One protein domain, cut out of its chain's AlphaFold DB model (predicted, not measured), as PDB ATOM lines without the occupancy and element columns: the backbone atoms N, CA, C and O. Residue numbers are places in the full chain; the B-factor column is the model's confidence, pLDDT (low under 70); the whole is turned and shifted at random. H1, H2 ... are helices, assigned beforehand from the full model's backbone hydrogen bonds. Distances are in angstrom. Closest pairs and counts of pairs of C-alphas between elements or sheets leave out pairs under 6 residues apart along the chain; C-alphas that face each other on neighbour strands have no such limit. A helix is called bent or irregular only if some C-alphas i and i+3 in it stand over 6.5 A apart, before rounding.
ATOM      1  N   ARG A 263     -29.345  17.676  49.782       64.88
ATOM      2  CA  ARG A 263     -30.213  17.290  50.902       64.88
ATOM      3  C   ARG A 263     -31.506  16.615  50.436       64.88
ATOM      4  O   ARG A 263     -31.824  15.540  50.936       64.88
ATOM      5  N   ILE A 264     -32.184  17.187  49.439       69.81
ATOM      6  CA  ILE A 264     -33.395  16.598  48.836       69.81
ATOM      7  C   ILE A 264     -33.090  15.215  48.235       69.81
ATOM      8  O   ILE A 264     -33.885  14.293  48.386       69.81
ATOM      9  N   SER A 265     -31.919  15.040  47.614       73.00
ATOM     10  CA  SER A 265     -31.478  13.743  47.077       73.00
ATOM     11  C   SER A 265     -31.331  12.670  48.171       73.00
ATOM     12  O   SER A 265     -31.812  11.549  48.007       73.00
ATOM     13  N   LYS A 266     -30.753  13.019  49.332       77.25
ATOM     14  CA  LYS A 266     -30.643  12.100  50.482       77.25
ATOM     15  C   LYS A 266     -31.996  11.783  51.120       77.25
ATOM     16  O   LYS A 266     -32.263  10.624  51.419       77.25
ATOM     17  N   GLU A 267     -32.856  12.785  51.298       74.75
ATOM     18  CA  GLU A 267     -34.209  12.590  51.837       74.75
ATOM     19  C   GLU A 267     -35.068  11.721  50.888       74.75
ATOM     20  O   GLU A 267     -35.817  10.865  51.357       74.75
ATOM     21  N   LYS A 268     -34.883  11.839  49.561       78.88
ATOM     22  CA  LYS A 268     -35.493  10.943  48.563       78.88
ATOM     23  C   LYS A 268     -34.988   9.501  48.677       78.88
ATOM     24  O   LYS A 268     -35.816   8.598  48.718       78.88
ATOM     25  N   ALA A 269     -33.674   9.282  48.759       78.38
ATOM     26  CA  ALA A 269     -33.101   7.935  48.864       78.38
ATOM     27  C   ALA A 269     -33.618   7.184  50.107       78.38
ATOM     28  O   ALA A 269     -34.088   6.057  49.991       78.38
ATOM     29  N   ILE A 270     -33.652   7.852  51.267       76.56
ATOM     30  CA  ILE A 270     -34.191   7.283  52.517       76.56
ATOM     31  C   ILE A 270     -35.678   6.908  52.371       76.56
ATOM     32  O   ILE A 270     -36.116   5.891  52.904       76.56
ATOM     33  N   MET A 271     -36.464   7.698  51.630       74.06
ATOM     34  CA  MET A 271     -37.870   7.379  51.350       74.06
ATOM     35  C   MET A 271     -38.039   6.216  50.359       74.06
ATOM     36  O   MET A 271     -39.005   5.466  50.485       74.06
ATOM     37  N   GLU A 272     -37.129   6.044  49.396       79.62
ATOM     38  CA  GLU A 272     -37.151   4.924  48.443       79.62
ATOM     39  C   GLU A 272     -36.722   3.600  49.104       79.62
ATOM     40  O   GLU A 272     -37.382   2.579  48.883       79.62
ATOM     41  N   ASP A 273     -35.727   3.624  49.998       76.56
ATOM     42  CA  ASP A 273     -35.362   2.473  50.839       76.56
ATOM     43  C   ASP A 273     -36.505   2.096  51.796       76.56
ATOM     44  O   ASP A 273     -36.952   0.947  51.804       76.56
ATOM     45  N   TYR A 274     -37.059   3.065  52.539       69.25
ATOM     46  CA  TYR A 274     -38.164   2.811  53.474       69.25
ATOM     47  C   TYR A 274     -39.425   2.299  52.761       69.25
ATOM     48  O   TYR A 274     -40.084   1.375  53.240       69.25
ATOM     49  N   ALA A 275     -39.753   2.836  51.579       69.69
ATOM     50  CA  ALA A 275     -40.850   2.316  50.765       69.69
ATOM     51  C   ALA A 275     -40.600   0.867  50.313       69.69
ATOM     52  O   ALA A 275     -41.542   0.071  50.293       69.69
ATOM     53  N   SER A 276     -39.354   0.516  49.987       71.75
ATOM     54  CA  SER A 276     -38.960  -0.832  49.557       71.75
ATOM     55  C   SER A 276     -39.003  -1.844  50.707       71.75
ATOM     56  O   SER A 276     -39.545  -2.938  50.542       71.75
ATOM     57  N   GLU A 277     -38.512  -1.472  51.891       69.00
ATOM     58  CA  GLU A 277     -38.585  -2.292  53.106       69.00
ATOM     59  C   GLU A 277     -40.044  -2.528  53.535       69.00
ATOM     60  O   GLU A 277     -40.464  -3.672  53.743       69.00
ATOM     61  N   VAL A 278     -40.859  -1.467  53.555       64.38
ATOM     62  CA  VAL A 278     -42.295  -1.562  53.855       64.38
ATOM     63  C   VAL A 278     -43.023  -2.426  52.816       64.38
ATOM     64  O   VAL A 278     -43.810  -3.293  53.204       64.38
ATOM     65  N   LEU A 279     -42.754  -2.271  51.514       58.31
ATOM     66  CA  LEU A 279     -43.360  -3.111  50.472       58.31
ATOM     67  C   LEU A 279     -42.975  -4.590  50.612       58.31
ATOM     68  O   LEU A 279     -43.858  -5.445  50.516       58.31
ATOM     69  N   ASN A 280     -41.711  -4.895  50.908       60.06
ATOM     70  CA  ASN A 280     -41.261  -6.267  51.159       60.06
ATOM     71  C   ASN A 280     -41.940  -6.874  52.398       60.06
ATOM     72  O   ASN A 280     -42.410  -8.014  52.333       60.06
ATOM     73  N   SER A 281     -42.101  -6.104  53.483       52.56
ATOM     74  CA  SER A 281     -42.833  -6.554  54.682       52.56
ATOM     75  C   SER A 281     -44.296  -6.931  54.384       52.56
ATOM     76  O   SER A 281     -44.836  -7.874  54.966       52.56
ATOM     77  N   TYR A 282     -44.923  -6.258  53.413       49.03
ATOM     78  CA  TYR A 282     -46.298  -6.518  52.980       49.03
ATOM     79  C   TYR A 282     -46.440  -7.606  51.904       49.03
ATOM     80  O   TYR A 282     -47.569  -8.007  51.610       49.03
ATOM     81  N   PHE A 283     -45.347  -8.112  51.324       49.62
ATOM     82  CA  PHE A 283     -45.413  -9.134  50.271       49.62
ATOM     83  C   PHE A 283     -45.595 -10.565  50.805       49.62
ATOM     84  O   PHE A 283     -46.193 -11.390  50.114       49.62
ATOM     85  N   TYR A 284     -45.148 -10.851  52.035       46.53
ATOM     86  CA  TYR A 284     -45.253 -12.185  52.651       46.53
ATOM     87  C   TYR A 284     -46.571 -12.456  53.396       46.53
ATOM     88  O   TYR A 284     -46.929 -13.614  53.607       46.53
ATOM     89  N   ALA A 285     -47.332 -11.421  53.765       49.97
ATOM     90  CA  ALA A 285     -48.663 -11.573  54.351       49.97
ATOM     91  C   ALA A 285     -49.734 -11.404  53.262       49.97
ATOM     92  O   ALA A 285     -49.847 -10.337  52.666       49.97
ATOM     93  N   GLY A 286     -50.539 -12.439  52.997       53.62
ATOM     94  CA  GLY A 286     -51.491 -12.474  51.876       53.62
ATOM     95  C   GLY A 286     -52.569 -11.379  51.906       53.62
ATOM     96  O   GLY A 286     -53.665 -11.590  52.421       53.62
ATOM     97  N   ILE A 287     -52.283 -10.212  51.319       56.88
ATOM     98  CA  ILE A 287     -53.208  -9.072  51.257       56.88
ATOM     99  C   ILE A 287     -54.411  -9.395  50.345       56.88
ATOM    100  O   ILE A 287     -54.215  -9.602  49.142       56.88
ATOM    101  N   PRO A 288     -55.666  -9.346  50.847       61.25
ATOM    102  CA  PRO A 288     -56.857  -9.541  50.022       61.25
ATOM    103  C   PRO A 288     -56.935  -8.524  48.877       61.25
ATOM    104  O   PRO A 288     -56.679  -7.336  49.081       61.25
ATOM    105  N   ALA A 289     -57.355  -8.960  47.684       57.50
ATOM    106  CA  ALA A 289     -57.303  -8.164  46.447       57.50
ATOM    107  C   ALA A 289     -57.979  -6.774  46.532       57.50
ATOM    108  O   ALA A 289     -57.551  -5.830  45.868       57.50
ATOM    109  N   MET A 290     -58.984  -6.620  47.401       56.12
ATOM    110  CA  MET A 290     -59.629  -5.337  47.723       56.12
ATOM    111  C   MET A 290     -58.643  -4.283  48.267       56.12
ATOM    112  O   MET A 290     -58.743  -3.109  47.915       56.12
ATOM    113  N   ARG A 291     -57.663  -4.683  49.094       68.94
ATOM    114  CA  ARG A 291     -56.630  -3.772  49.622       68.94
ATOM    115  C   ARG A 291     -55.622  -3.367  48.545       68.94
ATOM    116  O   ARG A 291     -55.230  -2.206  48.542       68.94
ATOM    117  N   ARG A 292     -55.254  -4.267  47.618       70.75
ATOM    118  CA  ARG A 292     -54.365  -3.932  46.484       70.75
ATOM    119  C   ARG A 292     -54.972  -2.827  45.616       70.75
ATOM    120  O   ARG A 292     -54.365  -1.771  45.497       70.75
ATOM    121  N   LYS A 293     -56.230  -2.983  45.184       70.38
ATOM    122  CA  LYS A 293     -56.954  -1.933  44.439       70.38
ATOM    123  C   LYS A 293     -57.072  -0.606  45.197       70.38
ATOM    124  O   LYS A 293     -57.025   0.453  44.573       70.38
ATOM    125  N   LYS A 294     -57.210  -0.633  46.532       79.88
ATOM    126  CA  LYS A 294     -57.184   0.603  47.333       79.88
ATOM    127  C   LYS A 294     -55.801   1.263  47.290       79.88
ATOM    128  O   LYS A 294     -55.726   2.451  47.009       79.88
ATOM    129  N   LEU A 295     -54.730   0.501  47.525       79.88
ATOM    130  CA  LEU A 295     -53.352   1.006  47.508       79.88
ATOM    131  C   LEU A 295     -52.933   1.517  46.119       79.88
ATOM    132  O   LEU A 295     -52.262   2.538  46.031       79.88
ATOM    133  N   GLU A 296     -53.379   0.876  45.038       84.94
ATOM    134  CA  GLU A 296     -53.184   1.342  43.655       84.94
ATOM    135  C   GLU A 296     -53.863   2.702  43.408       84.94
ATOM    136  O   GLU A 296     -53.249   3.615  42.851       84.94
ATOM    137  N   ALA A 297     -55.108   2.875  43.868       83.75
ATOM    138  CA  ALA A 297     -55.825   4.149  43.770       83.75
ATOM    139  C   ALA A 297     -55.206   5.247  44.658       83.75
ATOM    140  O   ALA A 297     -55.132   6.407  44.251       83.75
ATOM    141  N   GLU A 298     -54.735   4.882  45.852       86.94
ATOM    142  CA  GLU A 298     -54.092   5.777  46.822       86.94
ATOM    143  C   GLU A 298     -52.700   6.224  46.326       86.94
ATOM    144  O   GLU A 298     -52.388   7.414  46.374       86.94
ATOM    145  N   LYS A 299     -51.923   5.320  45.704       91.44
ATOM    146  CA  LYS A 299     -50.674   5.638  44.984       91.44
ATOM    147  C   LYS A 299     -50.924   6.598  43.823       91.44
ATOM    148  O   LYS A 299     -50.274   7.639  43.755       91.44
ATOM    149  N   LYS A 300     -51.903   6.305  42.958       89.19
ATOM    150  CA  LYS A 300     -52.245   7.179  41.824       89.19
ATOM    151  C   LYS A 300     -52.679   8.578  42.279       89.19
ATOM    152  O   LYS A 300     -52.293   9.567  41.665       89.19
ATOM    153  N   PHE A 301     -53.442   8.679  43.369       88.94
ATOM    154  CA  PHE A 301     -53.825   9.968  43.949       88.94
ATOM    155  C   PHE A 301     -52.613  10.770  44.451       88.94
ATOM    156  O   PHE A 301     -52.569  11.986  44.261       88.94
ATOM    157  N   LEU A 302     -51.621  10.108  45.055       87.00
ATOM    158  CA  LEU A 302     -50.378  10.751  45.491       87.00
ATOM    159  C   LEU A 302     -49.496  11.184  44.307       87.00
ATOM    160  O   LEU A 302     -48.950  12.283  44.347       87.00
ATOM    161  N   GLU A 303     -49.422  10.389  43.237       88.31
ATOM    162  CA  GLU A 303     -48.736  10.753  41.984       88.31
ATOM    163  C   GLU A 303     -49.397  11.970  41.305       88.31
ATOM    164  O   GLU A 303     -48.718  12.954  40.999       88.31
ATOM    165  N   ASP A 304     -50.727  11.964  41.145       79.69
ATOM    166  CA  ASP A 304     -51.488  13.100  40.596       79.69
ATOM    167  C   ASP A 304     -51.410  14.351  41.494       79.69
ATOM    168  O   ASP A 304     -51.491  15.475  40.990       79.69
ATOM    169  N   LYS A 305     -51.243  14.188  42.814       86.12
ATOM    170  CA  LYS A 305     -51.016  15.301  43.747       86.12
ATOM    171  C   LYS A 305     -49.607  15.879  43.581       86.12
ATOM    172  O   LYS A 305     -49.481  17.076  43.322       86.12
ATOM    173  N   ALA A 306     -48.571  15.045  43.664       83.62
ATOM    174  CA  ALA A 306     -47.177  15.468  43.524       83.62
ATOM    175  C   ALA A 306     -46.926  16.171  42.180       83.62
ATOM    176  O   ALA A 306     -46.237  17.187  42.128       83.62
ATOM    177  N   ARG A 307     -47.567  15.700  41.102       74.88
ATOM    178  CA  ARG A 307     -47.475  16.299  39.762       74.88
ATOM    179  C   ARG A 307     -48.260  17.613  39.588       74.88
ATOM    180  O   ARG A 307     -48.012  18.352  38.639       74.88
ATOM    181  N   ARG A 308     -49.185  17.947  40.496       77.19
ATOM    182  CA  ARG A 308     -49.756  19.309  40.596       77.19
ATOM    183  C   ARG A 308     -48.842  20.231  41.397       77.19
ATOM    184  O   ARG A 308     -48.693  21.394  41.041       77.19
ATOM    185  N   GLU A 309     -48.224  19.705  42.449       80.69
ATOM    186  CA  GLU A 309     -47.312  20.448  43.327       80.69
ATOM    187  C   GLU A 309     -45.942  20.717  42.668       80.69
ATOM    188  O   GLU A 309     -45.295  21.703  43.009       80.69
ATOM    189  N   SER A 310     -45.539  19.928  41.662       78.19
ATOM    190  CA  SER A 310     -44.340  20.171  40.838       78.19
ATOM    191  C   SER A 310     -44.498  21.266  39.772       78.19
ATOM    192  O   SER A 310     -43.512  21.647  39.148       78.19
TER     193      SER A 310
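This is residues 263 to 310 of the 374 residues of an uncharacterized protein of Sphaeroforma arctica JP610 (UniProt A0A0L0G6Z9). What shape do these atoms make? Two long helices, H1 and H2, run in opposite directions as the arms of an open, flat U, with residues 284 to 288 as its turn and empty space between the arms. What is it built of? The printed part has 48 residues with two named helices, H1 then H2, and no named strand; the class is all helix. How compact is it? It is loose, with a radius of gyration of the C-alphas of 13.2 A, and the C-alphas span 37 by 24 by 5 A.

Where are the longest helices? H1 is residues 263 to 283 and H2 is residues 289 to 309, and each measures 30.5 A from first to last C-alpha. Where can they be found? H1 begins with C-alpha 263 at (-30.213, 17.290, 50.902) and ends with C-alpha 283 at (-45.413, -9.134, 50.271). H2 begins with C-alpha 289 at (-57.303, -8.164, 46.447) and ends with C-alpha 309 at (-47.312, 20.448, 43.327).

How do H1 and H2 stand to each other? They are apart, with no C-alpha of the one within 8 A of the other. What joins them? Residues 284 to 288 form a tight link of 5 residues. What do the helix backbones show? In H1 and H2 every O i to N i+4 pair is within hydrogen-bond range, and neither helix is bent.

How far does it reach? The two C-alphas farthest apart are those of Arg 263 and Pro 288, 37.8 A. The first and last printed C-alphas, of Arg 263 and Ser 310, are 17.6 A apart. Is there a cut or a long link? The printed part has no cut, and its one link between named helices is tight. Where is confidence low? The mean pLDDT of the printed part is 71.9, and 19 residues are under 70: 263 to 264, 274 to 275 and 277 to 291.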